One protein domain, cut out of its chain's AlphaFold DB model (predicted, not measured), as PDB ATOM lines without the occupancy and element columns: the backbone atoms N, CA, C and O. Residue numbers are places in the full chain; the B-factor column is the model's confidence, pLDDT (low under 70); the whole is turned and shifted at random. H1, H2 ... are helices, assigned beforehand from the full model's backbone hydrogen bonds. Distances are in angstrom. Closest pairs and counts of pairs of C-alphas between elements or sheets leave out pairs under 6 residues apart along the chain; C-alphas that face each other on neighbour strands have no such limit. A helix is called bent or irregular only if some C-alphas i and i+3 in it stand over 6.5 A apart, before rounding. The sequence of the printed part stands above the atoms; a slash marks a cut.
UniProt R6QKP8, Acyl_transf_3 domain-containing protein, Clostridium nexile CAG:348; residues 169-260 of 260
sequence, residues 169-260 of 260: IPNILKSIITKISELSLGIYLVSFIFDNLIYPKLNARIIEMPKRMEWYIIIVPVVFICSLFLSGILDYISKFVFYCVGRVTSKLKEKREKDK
ATOM      1  N   ILE A 169      62.820 105.658 160.960       92.50
ATOM      2  CA  ILE A 169      63.794 105.022 161.862       92.50
ATOM      3  C   ILE A 169      65.061 104.596 161.093       92.50
ATOM      4  O   ILE A 169      64.957 104.140 159.952       92.50
ATOM      5  N   PRO A 170      66.263 104.678 161.696       95.19
ATOM      6  CA  PRO A 170      67.493 104.219 161.050       95.19
ATOM      7  C   PRO A 170      67.419 102.743 160.627       95.19
ATOM      8  O   PRO A 170      66.940 101.901 161.389       95.19
ATOM      9  N   ASN A 171      67.968 102.403 159.454       93.56
ATOM     10  CA  ASN A 171      67.934 101.037 158.902       93.56
ATOM     11  C   ASN A 171      68.500  99.975 159.859       93.56
ATOM     12  O   ASN A 171      67.963  98.873 159.947       93.56
ATOM     13  N   ILE A 172      69.553 100.319 160.605       95.50
ATOM     14  CA  ILE A 172      70.155  99.436 161.613       95.50
ATOM     15  C   ILE A 172      69.137  99.117 162.713       95.50
ATOM     16  O   ILE A 172      68.912  97.953 163.033       95.50
ATOM     17  N   LEU A 173      68.469 100.141 163.250       93.69
ATOM     18  CA  LEU A 173      67.469  99.969 164.301       93.69
ATOM     19  C   LEU A 173      66.258  99.180 163.794       93.69
ATOM     20  O   LEU A 173      65.785  98.282 164.486       93.69
ATOM     21  N   LYS A 174      65.804  99.461 162.567       92.62
ATOM     22  CA  LYS A 174      64.746  98.690 161.902       92.62
ATOM     23  C   LYS A 174      65.103  97.206 161.838       92.62
ATOM     24  O   LYS A 174      64.307  96.377 162.254       92.62
ATOM     25  N   SER A 175      66.313  96.883 161.378       93.69
ATOM     26  CA  SER A 175      66.793  95.501 161.278       93.69
ATOM     27  C   SER A 175      66.848  94.804 162.642       93.69
ATOM     28  O   SER A 175      66.373  93.676 162.763       93.69
ATOM     29  N   ILE A 176      67.343  95.489 163.680       94.00
ATOM     30  CA  ILE A 176      67.386  94.957 165.050       94.00
ATOM     31  C   ILE A 176      65.973  94.668 165.567       94.00
ATOM     32  O   ILE A 176      65.716  93.561 166.039       94.00
ATOM     33  N   ILE A 177      65.052  95.632 165.453       92.06
ATOM     34  CA  ILE A 177      63.663  95.475 165.908       92.06
ATOM     35  C   ILE A 177      63.006  94.305 165.183       92.06
ATOM     36  O   ILE A 177      62.472  93.413 165.836       92.06
ATOM     37  N   THR A 178      63.099  94.265 163.850       93.12
ATOM     38  CA  THR A 178      62.545  93.165 163.052       93.12
ATOM     39  C   THR A 178      63.122  91.826 163.494       93.12
ATOM     40  O   THR A 178      62.360  90.882 163.700       93.12
ATOM     41  N   LYS A 179      64.439  91.736 163.721       94.25
ATOM     42  CA  LYS A 179      65.054  90.467 164.109       94.25
ATOM     43  C   LYS A 179      64.627  89.999 165.498       94.25
ATOM     44  O   LYS A 179      64.369  88.812 165.684       94.25
ATOM     45  N   ILE A 180      64.518  90.912 166.461       95.50
ATOM     46  CA  ILE A 180      63.993  90.595 167.795       95.50
ATOM     47  C   ILE A 180      62.530  90.146 167.692       95.50
ATOM     48  O   ILE A 180      62.160  89.156 168.320       95.50
ATOM     49  N   SER A 181      61.708  90.821 166.883       93.38
ATOM     50  CA  SER A 181      60.309  90.437 166.668       93.38
ATOM     51  C   SER A 181      60.176  89.038 166.063       93.38
ATOM     52  O   SER A 181      59.385  88.246 166.574       93.38
ATOM     53  N   GLU A 182      60.978  88.698 165.049       94.62
ATOM     54  CA  GLU A 182      61.021  87.348 164.458       94.62
ATOM     55  C   GLU A 182      61.371  86.270 165.492       94.62
ATOM     56  O   GLU A 182      60.780  85.193 165.498       94.62
ATOM     57  N   LEU A 183      62.336  86.560 166.369       96.25
ATOM     58  CA  LEU A 183      62.845  85.608 167.356       96.25
ATOM     59  C   LEU A 183      62.059  85.605 168.673       96.25
ATOM     60  O   LEU A 183      62.346  84.773 169.533       96.25
ATOM     61  N   SER A 184      61.087  86.505 168.847       94.69
ATOM     62  CA  SER A 184      60.402  86.774 170.120       94.69
ATOM     63  C   SER A 184      59.779  85.534 170.766       94.69
ATOM     64  O   SER A 184      59.979  85.300 171.958       94.69
ATOM     65  N   LEU A 185      59.096  84.697 169.983       90.44
ATOM     66  CA  LEU A 185      58.523  83.442 170.476       90.44
ATOM     67  C   LEU A 185      59.611  82.465 170.939       90.44
ATOM     68  O   LEU A 185      59.493  81.859 172.001       90.44
ATOM     69  N   GLY A 186      60.687  82.329 170.164       92.12
ATOM     70  CA  GLY A 186      61.813  81.477 170.533       92.12
ATOM     71  C   GLY A 186      62.518  81.980 171.794       92.12
ATOM     72  O   GLY A 186      62.825  81.179 172.669       92.12
ATOM     73  N   ILE A 187      62.688  83.304 171.931       94.88
ATOM     74  CA  ILE A 187      63.247  83.954 173.128       94.88
ATOM     75  C   ILE A 187      62.413  83.588 174.352       94.88
ATOM     76  O   ILE A 187      62.970  83.138 175.347       94.88
ATOM     77  N   TYR A 188      61.091  83.738 174.259       91.12
ATOM     78  CA  TYR A 188      60.159  83.410 175.337       91.12
ATOM     79  C   TYR A 188      60.241  81.939 175.766       91.12
ATOM     80  O   TYR A 188      60.246  81.635 176.955       91.12
ATOM     81  N   LEU A 189      60.337  81.016 174.807       89.31
ATOM     82  CA  LEU A 189      60.381  79.584 175.103       89.31
ATOM     83  C   LEU A 189      61.684  79.152 175.776       89.31
ATOM     84  O   LEU A 189      61.660  78.303 176.667       89.31
ATOM     85  N   VAL A 190      62.815  79.724 175.361       92.31
ATOM     86  CA  VAL A 190      64.128  79.330 175.889       92.31
ATOM     87  C   VAL A 190      64.587  80.166 177.081       92.31
ATOM     88  O   VAL A 190      65.553  79.773 177.735       92.31
ATOM     89  N   SER A 191      63.914  81.277 177.407       93.25
ATOM     90  CA  SER A 191      64.321  82.143 178.523       93.25
ATOM     91  C   SER A 191      64.363  81.399 179.848       93.25
ATOM     92  O   SER A 191      65.299  81.588 180.622       93.25
ATOM     93  N   PHE A 192      63.439  80.454 180.048       91.81
ATOM     94  CA  PHE A 192      63.387  79.629 181.251       91.81
ATOM     95  C   PHE A 192      64.688  78.849 181.502       91.81
ATOM     96  O   PHE A 192      65.071  78.639 182.653       91.81
ATOM     97  N   ILE A 193      65.409  78.444 180.450       93.44
ATOM     98  CA  ILE A 193      66.712  77.777 180.592       93.44
ATOM     99  C   ILE A 193      67.685  78.716 181.310       93.44
ATOM    100  O   ILE A 193      68.316  78.335 182.295       93.44
ATOM    101  N   PHE A 194      67.781  79.959 180.847       95.25
ATOM    102  CA  PHE A 194      68.693  80.947 181.413       95.25
ATOM    103  C   PHE A 194      68.226  81.456 182.773       95.25
ATOM    104  O   PHE A 194      69.067  81.679 183.646       95.25
ATOM    105  N   ASP A 195      66.914  81.536 182.997       93.19
ATOM    106  CA  ASP A 195      66.356  81.864 184.305       93.19
ATOM    107  C   ASP A 195      66.832  80.858 185.367       93.19
ATOM    108  O   ASP A 195      67.381  81.253 186.399       93.19
ATOM    109  N   ASN A 196      66.736  79.555 185.078       93.50
ATOM    110  CA  ASN A 196      67.204  78.493 185.978       93.50
ATOM    111  C   ASN A 196      68.729  78.430 186.127       93.50
ATOM    112  O   ASN A 196      69.228  77.885 187.109       93.50
ATOM    113  N   LEU A 197      69.494  78.977 185.183       94.94
ATOM    114  CA  LEU A 197      70.953  79.025 185.285       94.94
ATOM    115  C   LEU A 197      71.449  80.231 186.091       94.94
ATOM    116  O   LEU A 197      72.491  80.141 186.752       94.94
ATOM    117  N   ILE A 198      70.744  81.364 186.007       95.56
ATOM    118  CA  ILE A 198      71.207  82.659 186.519       95.56
ATOM    119  C   ILE A 198      70.549  83.007 187.859       95.56
ATOM    120  O   ILE A 198      71.268  83.315 188.815       95.56
ATOM    121  N   TYR A 199      69.217  82.922 187.979       93.69
ATOM    122  CA  TYR A 199      68.521  83.339 189.204       93.69
ATOM    123  C   TYR A 199      68.917  82.533 190.447       93.69
ATOM    124  O   TYR A 199      69.101  83.158 191.492       93.69
ATOM    125  N   PRO A 200      69.140  81.202 190.397       95.06
ATOM    126  CA  PRO A 200      69.605  80.472 191.577       95.06
ATOM    127  C   PRO A 200      70.958  80.966 192.098       95.06
ATOM    128  O   PRO A 200      71.152  81.070 193.307       95.06
ATOM    129  N   LYS A 201      71.876  81.354 191.201       95.25
ATOM    130  CA  LYS A 201      73.184  81.911 191.584       95.25
ATOM    131  C   LYS A 201      73.040  83.278 192.246       95.25
ATOM    132  O   LYS A 201      73.734  83.552 193.222       95.25
ATOM    133  N   LEU A 202      72.140  84.120 191.734       94.12
ATOM    134  CA  LEU A 202      71.818  85.411 192.344       94.12
ATOM    135  C   LEU A 202      71.193  85.219 193.731       94.12
ATOM    136  O   LEU A 202      71.658  85.809 194.700       94.12
ATOM    137  N   ASN A 203      70.187  84.348 193.829       93.75
ATOM    138  CA  ASN A 203      69.466  84.057 195.067       93.75
ATOM    139  C   ASN A 203      70.381  83.470 196.152       93.75
ATOM    140  O   ASN A 203      70.183  83.761 197.328       93.75
ATOM    141  N   ALA A 204      71.393  82.683 195.769       94.44
ATOM    142  CA  ALA A 204      72.390  82.146 196.694       94.44
ATOM    143  C   ALA A 204      73.387  83.207 197.195       94.44
ATOM    144  O   ALA A 204      73.890  83.095 198.309       94.44
ATOM    145  N   ARG A 205      73.689  84.233 196.386       94.81
ATOM    146  CA  ARG A 205      74.623  85.314 196.754       94.81
ATOM    147  C   ARG A 205      73.952  86.446 197.526       94.81
ATOM    148  O   ARG A 205      74.587  87.057 198.377       94.81
ATOM    149  N   ILE A 206      72.691  86.742 197.218       93.94
ATOM    150  CA  ILE A 206      71.943  87.860 197.793       93.94
ATOM    151  C   ILE A 206      70.728  87.298 198.519       93.94
ATOM    152  O   ILE A 206      69.671  87.072 197.931       93.94
ATOM    153  N   ILE A 207      70.890  87.062 199.819       90.12
ATOM    154  CA  ILE A 207      69.861  86.429 200.650       90.12
ATOM    155  C   ILE A 207      68.642  87.351 200.786       90.12
ATOM    156  O   ILE A 207      67.512  86.906 200.594       90.12
ATOM    157  N   GLU A 208      68.862  88.642 201.032       90.56
ATOM    158  CA  GLU A 208      67.794  89.635 201.167       90.56
ATOM    159  C   GLU A 208      67.100  89.903 199.824       90.56
ATOM    160  O   GLU A 208      67.704  90.438 198.895       90.56
ATOM    161  N   MET A 209      65.810  89.568 199.729       86.94
ATOM    162  CA  MET A 209      65.025  89.731 198.498       86.94
ATOM    163  C   MET A 209      65.038  91.166 197.938       86.94
ATOM    164  O   MET A 209      65.293  91.296 196.739       86.94
ATOM    165  N   PRO A 210      64.859  92.243 198.736       88.44
ATOM    166  CA  PRO A 210      64.824  93.601 198.188       88.44
ATOM    167  C   PRO A 210      66.121  93.999 197.474       88.44
ATOM    168  O   PRO A 210      66.071  94.594 196.401       88.44
ATOM    169  N   LYS A 211      67.280  93.580 198.000       90.69
ATOM    170  CA  LYS A 211      68.597  93.849 197.396       90.69
ATOM    171  C   LYS A 211      68.792  93.148 196.050       90.69
ATOM    172  O   LYS A 211      69.611  93.573 195.241       90.69
ATOM    173  N   ARG A 212      68.025  92.092 195.756       91.75
ATOM    174  CA  ARG A 212      68.059  91.429 194.439       91.75
ATOM    175  C   ARG A 212      67.515  92.333 193.332       91.75
ATOM    176  O   ARG A 212      67.928  92.179 192.186       91.75
ATOM    177  N   MET A 213      66.634  93.283 193.659       88.81
ATOM    178  CA  MET A 213      66.040  94.204 192.681       88.81
ATOM    179  C   MET A 213      67.073  95.164 192.083       88.81
ATOM    180  O   MET A 213      66.941  95.549 190.926       88.81
ATOM    181  N   GLU A 214      68.141  95.487 192.813       92.75
ATOM    182  CA  GLU A 214      69.256  96.299 192.302       92.75
ATOM    183  C   GLU A 214      69.958  95.619 191.114       92.75
ATOM    184  O   GLU A 214      70.450  96.277 190.199       92.75
ATOM    185  N   TRP A 215      69.936  94.285 191.081       93.69
ATOM    186  CA  TRP A 215      70.543  93.482 190.022       93.69
ATOM    187  C   TRP A 215      69.624  93.266 188.822       93.69
ATOM    188  O   TRP A 215      70.076  92.737 187.805       93.69
ATOM    189  N   TYR A 216      68.361  93.699 188.888       90.38
ATOM    190  CA  TYR A 216      67.385  93.544 187.806       90.38
ATOM    191  C   TYR A 216      67.898  94.117 186.475       90.38
ATOM    192  O   TYR A 216      67.825  93.444 185.446       90.38
ATOM    193  N   ILE A 217      68.494  95.317 186.512       92.44
ATOM    194  CA  ILE A 217      69.041  96.016 185.333       92.44
ATOM    195  C   ILE A 217      70.181  95.247 184.656       92.44
ATOM    196  O   ILE A 217      70.455  95.476 183.484       92.44
ATOM    197  N   ILE A 218      70.839  94.332 185.368       93.88
ATOM    198  CA  ILE A 218      71.938  93.522 184.835       93.88
ATOM    199  C   ILE A 218      71.412  92.151 184.410       93.88
ATOM    200  O   ILE A 218      71.651  91.698 183.292       93.88
ATOM    201  N   ILE A 219      70.678  91.486 185.300       95.12
ATOM    202  CA  ILE A 219      70.263  90.094 185.132       95.12
ATOM    203  C   ILE A 219      69.278  89.947 183.975       95.12
ATOM    204  O   ILE A 219      69.439  89.036 183.163       95.12
ATOM    205  N   VAL A 220      68.307  90.857 183.845       94.69
ATOM    206  CA  VAL A 220      67.294  90.768 182.784       94.69
ATOM    207  C   VAL A 220      67.904  90.936 181.389       94.69
ATOM    208  O   VAL A 220      67.655  90.067 180.551       94.69
ATOM    209  N   PRO A 221      68.747  91.951 181.106       96.12
ATOM    210  CA  PRO A 221      69.435  92.025 179.819       96.12
ATOM    211  C   PRO A 221      70.327  90.818 179.528       96.12
ATOM    212  O   PRO A 221      70.347  90.354 178.391       96.12
ATOM    213  N   VAL A 222      71.023  90.267 180.529       96.75
ATOM    214  CA  VAL A 222      71.861  89.069 180.337       96.75
ATOM    215  C   VAL A 222      71.009  87.864 179.941       96.75
ATOM    216  O   VAL A 222      71.306  87.215 178.937       96.75
ATOM    217  N   VAL A 223      69.928  87.584 180.678       96.88
ATOM    218  CA  VAL A 223      68.973  86.517 180.333       96.88
ATOM    219  C   VAL A 223      68.421  86.740 178.925       96.88
ATOM    220  O   VAL A 223      68.416  85.812 178.115       96.88
ATOM    221  N   PHE A 224      68.005  87.967 178.605       96.75
ATOM    222  CA  PHE A 224      67.453  88.313 177.298       96.75
ATOM    223  C   PHE A 224      68.454  88.077 176.161       96.75
ATOM    224  O   PHE A 224      68.101  87.436 175.175       96.75
ATOM    225  N   ILE A 225      69.704  88.531 176.295       96.94
ATOM    226  CA  ILE A 225      70.747  88.365 175.271       96.94
ATOM    227  C   ILE A 225      71.076  86.883 175.061       96.94
ATOM    228  O   ILE A 225      71.143  86.425 173.919       96.94
ATOM    229  N   CYS A 226      71.227  86.113 176.142       97.50
ATOM    230  CA  CYS A 226      71.448  84.670 176.059       97.50
ATOM    231  C   CYS A 226      70.279  83.958 175.355       97.50
ATOM    232  O   CYS A 226      70.489  83.113 174.482       97.50
ATOM    233  N   SER A 227      69.048  84.356 175.684       96.94
ATOM    234  CA  SER A 227      67.826  83.821 175.076       96.94
ATOM    235  C   SER A 227      67.703  84.190 173.601       96.94
ATOM    236  O   SER A 227      67.348  83.345 172.785       96.94
ATOM    237  N   LEU A 228      68.047  85.428 173.236       97.38
ATOM    238  CA  LEU A 228      68.104  85.913 171.857       97.38
ATOM    239  C   LEU A 228      69.104  85.112 171.027       97.38
ATOM    240  O   LEU A 228      68.778  84.693 169.918       97.38
ATOM    241  N   PHE A 229      70.292  84.856 171.576       97.19
ATOM    242  CA  PHE A 229      71.322  84.079 170.897       97.19
ATOM    243  C   PHE A 229      70.879  82.630 170.657       97.19
ATOM    244  O   PHE A 229      70.933  82.149 169.525       97.19
ATOM    245  N   LEU A 230      70.372  81.954 171.693       96.75
ATOM    246  CA  LEU A 230      69.884  80.581 171.563       96.75
ATOM    247  C   LEU A 230      68.673  80.488 170.624       96.75
ATOM    248  O   LEU A 230      68.629  79.605 169.771       96.75
ATOM    249  N   SER A 231      67.728  81.425 170.725       96.88
ATOM    250  CA  SER A 231      66.593  81.529 169.802       96.88
ATOM    251  C   SER A 231      67.062  81.684 168.350       96.88
ATOM    252  O   SER A 231      66.555  81.001 167.463       96.88
ATOM    253  N   GLY A 232      68.092  82.500 168.102       96.62
ATOM    254  CA  GLY A 232      68.692  82.658 166.777       96.62
ATOM    255  C   GLY A 232      69.302  81.367 166.222       96.62
ATOM    256  O   GLY A 232      69.101  81.052 165.049       96.62
ATOM    257  N   ILE A 233      69.995  80.590 167.062       96.62
ATOM    258  CA  ILE A 233      70.520  79.268 166.679       96.62
ATOM    259  C   ILE A 233      69.371  78.326 166.306       96.62
ATOM    260  O   ILE A 233      69.420  77.672 165.264       96.62
ATOM    261  N   LEU A 234      68.321  78.270 167.127       94.81
ATOM    262  CA  LEU A 234      67.173  77.395 166.888       94.81
ATOM    263  C   LEU A 234      66.384  77.791 165.632       94.81
ATOM    264  O   LEU A 234      65.983  76.911 164.872       94.81
ATOM    265  N   ASP A 235      66.208  79.088 165.373       95.00
ATOM    266  CA  ASP A 235      65.602  79.609 164.139       95.00
ATOM    267  C   ASP A 235      66.398  79.167 162.904       95.00
ATOM    268  O   ASP A 235      65.825  78.674 161.929       95.00
ATOM    269  N   TYR A 236      67.729  79.262 162.961       95.00
ATOM    270  CA  TYR A 236      68.596  78.797 161.879       95.00
ATOM    271  C   TYR A 236      68.471  77.285 161.643       95.00
ATOM    272  O   TYR A 236      68.285  76.851 160.504       95.00
ATOM    273  N   ILE A 237      68.516  76.482 162.712       95.06
ATOM    274  CA  ILE A 237      68.344  75.024 162.634       95.06
ATOM    275  C   ILE A 237      66.976  74.680 162.033       95.06
ATOM    276  O   ILE A 237      66.893  73.862 161.118       95.06
ATOM    277  N   SER A 238      65.909  75.330 162.501       91.69
ATOM    278  CA  SER A 238      64.544  75.130 162.007       91.69
ATOM    279  C   SER A 238      64.441  75.408 160.506       91.69
ATOM    280  O   SER A 238      63.997  74.552 159.735       91.69
ATOM    281  N   LYS A 239      64.950  76.559 160.052       92.81
ATOM    282  CA  LYS A 239      64.991  76.926 158.627       92.81
ATOM    283  C   LYS A 239      65.787  75.925 157.793       92.81
ATOM    284  O   LYS A 239      65.351  75.562 156.700       92.81
ATOM    285  N   PHE A 240      66.916  75.444 158.308       94.38
ATOM    286  CA  PHE A 240      67.716  74.417 157.645       94.38
ATOM    287  C   PHE A 240      66.959  73.087 157.506       94.38
ATOM    288  O   PHE A 240      66.964  72.479 156.434       94.38
ATOM    289  N   VAL A 241      66.247  72.653 158.550       93.62
ATOM    290  CA  VAL A 241      65.398  71.452 158.499       93.62
ATOM    291  C   VAL A 241      64.291  71.618 157.456       93.62
ATOM    292  O   VAL A 241      64.128  70.744 156.602       93.62
ATOM    293  N   PHE A 242      63.579  72.749 157.455       91.81
ATOM    294  CA  PHE A 242      62.542  73.028 156.455       91.81
ATOM    295  C   PHE A 242      63.093  73.039 155.027       91.81
ATOM    296  O   PHE A 242      62.465  72.487 154.121       91.81
ATOM    297  N   TYR A 243      64.284  73.598 154.823       92.38
ATOM    298  CA  TYR A 243      64.971  73.562 153.536       92.38
ATOM    299  C   TYR A 243      65.262  72.124 153.076       92.38
ATOM    300  O   TYR A 243      64.950  71.757 151.939       92.38
ATOM    301  N   CYS A 244      65.805  71.286 153.964       92.00
ATOM    302  CA  CYS A 244      66.072  69.877 153.677       92.00
ATOM    303  C   CYS A 244      64.785  69.111 153.326       92.00
ATOM    304  O   CYS A 244      64.746  68.404 152.318       92.00
ATOM    305  N   VAL A 245      63.705  69.298 154.090       91.31
ATOM    306  CA  VAL A 245      62.400  68.665 153.820       91.31
ATOM    307  C   VAL A 245      61.811  69.138 152.485       91.31
ATOM    308  O   VAL A 245      61.313  68.325 151.700       91.31
ATOM    309  N   GLY A 246      61.916  70.431 152.167       89.19
ATOM    310  CA  GLY A 246      61.499  70.990 150.875       89.19
ATOM    311  C   GLY A 246      62.256  70.381 149.686       89.19
ATOM    312  O   GLY A 246      61.669  70.040 148.656       89.19
ATOM    313  N   ARG A 247      63.564  70.152 149.841       89.00
ATOM    314  CA  ARG A 247      64.392  69.448 148.847       89.00
ATOM    315  C   ARG A 247      64.004  67.980 148.666       89.00
ATOM    316  O   ARG A 247      64.024  67.476 147.548       89.00
ATOM    317  N   VAL A 248      63.652  67.283 149.744       89.38
ATOM    318  CA  VAL A 248      63.204  65.882 149.662       89.38
ATOM    319  C   VAL A 248      61.841  65.790 148.974       89.38
ATOM    320  O   VAL A 248      61.656  64.977 148.072       89.38
ATOM    321  N   THR A 249      60.897  66.652 149.349       87.94
ATOM    322  CA  THR A 249      59.541  66.657 148.776       87.94
ATOM    323  C   THR A 249      59.510  67.051 147.299       87.94
ATOM    324  O   THR A 249      58.768  66.434 146.536       87.94
ATOM    325  N   SER A 250      60.335  68.010 146.868       84.69
ATOM    326  CA  SER A 250      60.495  68.352 145.442       84.69
ATOM    327  C   SER A 250      61.039  67.176 144.628       84.69
ATOM    328  O   SER A 250      60.405  66.777 143.655       84.69
ATOM    329  N   LYS A 251      62.117  66.524 145.085       83.94
ATOM    330  CA  LYS A 251      62.650  65.313 144.431       83.94
ATOM    331  C   LYS A 251      61.632  64.169 144.349       83.94
ATOM    332  O   LYS A 251      61.593  63.448 143.355       83.94
ATOM    333  N   LEU A 252      60.803  63.986 145.381       83.00
ATOM    334  CA  LEU A 252      59.734  62.980 145.370       83.00
ATOM    335  C   LEU A 252      58.621  63.317 144.366       83.00
ATOM    336  O   LEU A 252      58.081  62.399 143.747       83.00
ATOM    337  N   LYS A 253      58.281  64.602 144.189       82.25
ATOM    338  CA  LYS A 253      57.334  65.044 143.151       82.25
ATOM    339  C   LYS A 253      57.893  64.802 141.750       82.25
ATOM    340  O   LYS A 253      57.219  64.156 140.959       82.25
ATOM    341  N   GLU A 254      59.139  65.201 141.494       82.75
ATOM    342  CA  GLU A 254      59.809  64.979 140.202       82.75
ATOM    343  C   GLU A 254      59.890  63.491 139.836       82.75
ATOM    344  O   GLU A 254      59.695  63.123 138.682       82.75
ATOM    345  N   LYS A 255      60.145  62.610 140.814       79.12
ATOM    346  CA  LYS A 255      60.138  61.160 140.579       79.12
ATOM    347  C   LYS A 255      58.739  60.644 140.219       79.12
ATOM    348  O   LYS A 255      58.598  59.910 139.253       79.12
ATOM    349  N   ARG A 256      57.698  61.078 140.939       73.38
ATOM    350  CA  ARG A 256      56.300  60.705 140.642       73.38
ATOM    351  C   ARG A 256      55.805  61.207 139.286       73.38
ATOM    352  O   ARG A 256      54.905  60.594 138.728       73.38
ATOM    353  N   GLU A 257      56.331  62.326 138.797       76.00
ATOM    354  CA  GLU A 257      56.009  62.859 137.468       76.00
ATOM    355  C   GLU A 257      56.745  62.118 136.347       76.00
ATOM    356  O   GLU A 257      56.201  62.008 135.258       76.00
ATOM    357  N   LYS A 258      57.942  61.574 136.613       72.75
ATOM    358  CA  LYS A 258      58.690  60.730 135.662       72.75
ATOM    359  C   LYS A 258      58.175  59.292 135.566       72.75
ATOM    360  O   LYS A 258      58.406  58.646 134.554       72.75
ATOM    361  N   ASP A 259      57.518  58.807 136.617       70.69
ATOM    362  CA  ASP A 259      56.935  57.461 136.685       70.69
ATOM    363  C   ASP A 259      55.472  57.414 136.160       70.69
ATOM    364  O   ASP A 259      54.809  56.383 136.294       70.69
ATOM    365  N   LYS A 260      54.953  58.519 135.599       60.31
ATOM    366  CA  LYS A 260      53.653  58.620 134.905       60.31
ATOM    367  C   LYS A 260      53.850  58.718 133.398       60.31
ATOM    368  O   LYS A 260      52.974  58.182 132.687       60.31
TER     369      LYS A 260
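This is residues 169 to 260 of the 260 residues of the protein "Acyl_transf_3 domain-containing protein" of Clostridium nexile CAG:348 (UniProt R6QKP8). One very long helix, H2, makes the length of the domain; the arm H1b folds back along the first part of H2 as a helical hairpin, and the arm H1a turns off it about perpendicular, so that residues 169 to 178 stick out to the side. At the other end residues 236 to 260, of which 236 to 258 belong to H2, stick out as a long free tail. The printed part has 92 residues, with two named helices, H1 then H2, and no named strand; the class is all helix. It is extended, with a radius of gyration of the C-alphas of 21.0 A and spans of 74 by 36 by 13 A.

H2, residues 209 to 258, runs 69.5 A from C-alpha 209 at (65.025, 89.731, 198.498) to C-alpha 258 at (58.690, 60.730, 135.662). It is only just irregular, with C-alphas 214 and 217 7.0 A apart, and has a kink of 59 degrees near residue 216. H1, residues 171 to 205, was assigned as one helix by its hydrogen bonds but is bent, with C-alphas 182 and 185 7.6 A apart. Its arm H1b, residues 185 to 205, is 30.9 A long and irregular, with C-alphas 189 and 192 6.8 A apart and a kink of 44 degrees near residue 193. Its arm H1a, residues 171 to 182, is 16.3 A long and begins at (67.934, 101.037, 158.902).

H2 and H1b touch in a hairpin, opposite ways at a shallow tilt of 32 degrees; their closest C-alphas, those of Ser 231 and Gly 186, are 4.8 A apart. H1a is close to H2 but not clearly touching, about perpendicular at 79 degrees, with the closest C-alphas, those of Ile 180 and Leu 228, 7.4 A apart. H1a and H1b are about perpendicular at 88 degrees. Every O i to N i+4 pair is within hydrogen-bond range in H1a, against 12 of 17 in H1b and 39 of 46 in H2.

The two C-alphas farthest apart, those of Glu 208 and Lys 260, are 74.5 A apart. Without the stretches that stand free, the body of 57 residues spans 38 by 17 by 12 A. The printed part has no cut, and the link from H1 to H2 is tight. The mean pLDDT of the printed part is 91.6; residue 260, the chain's last, is under 70.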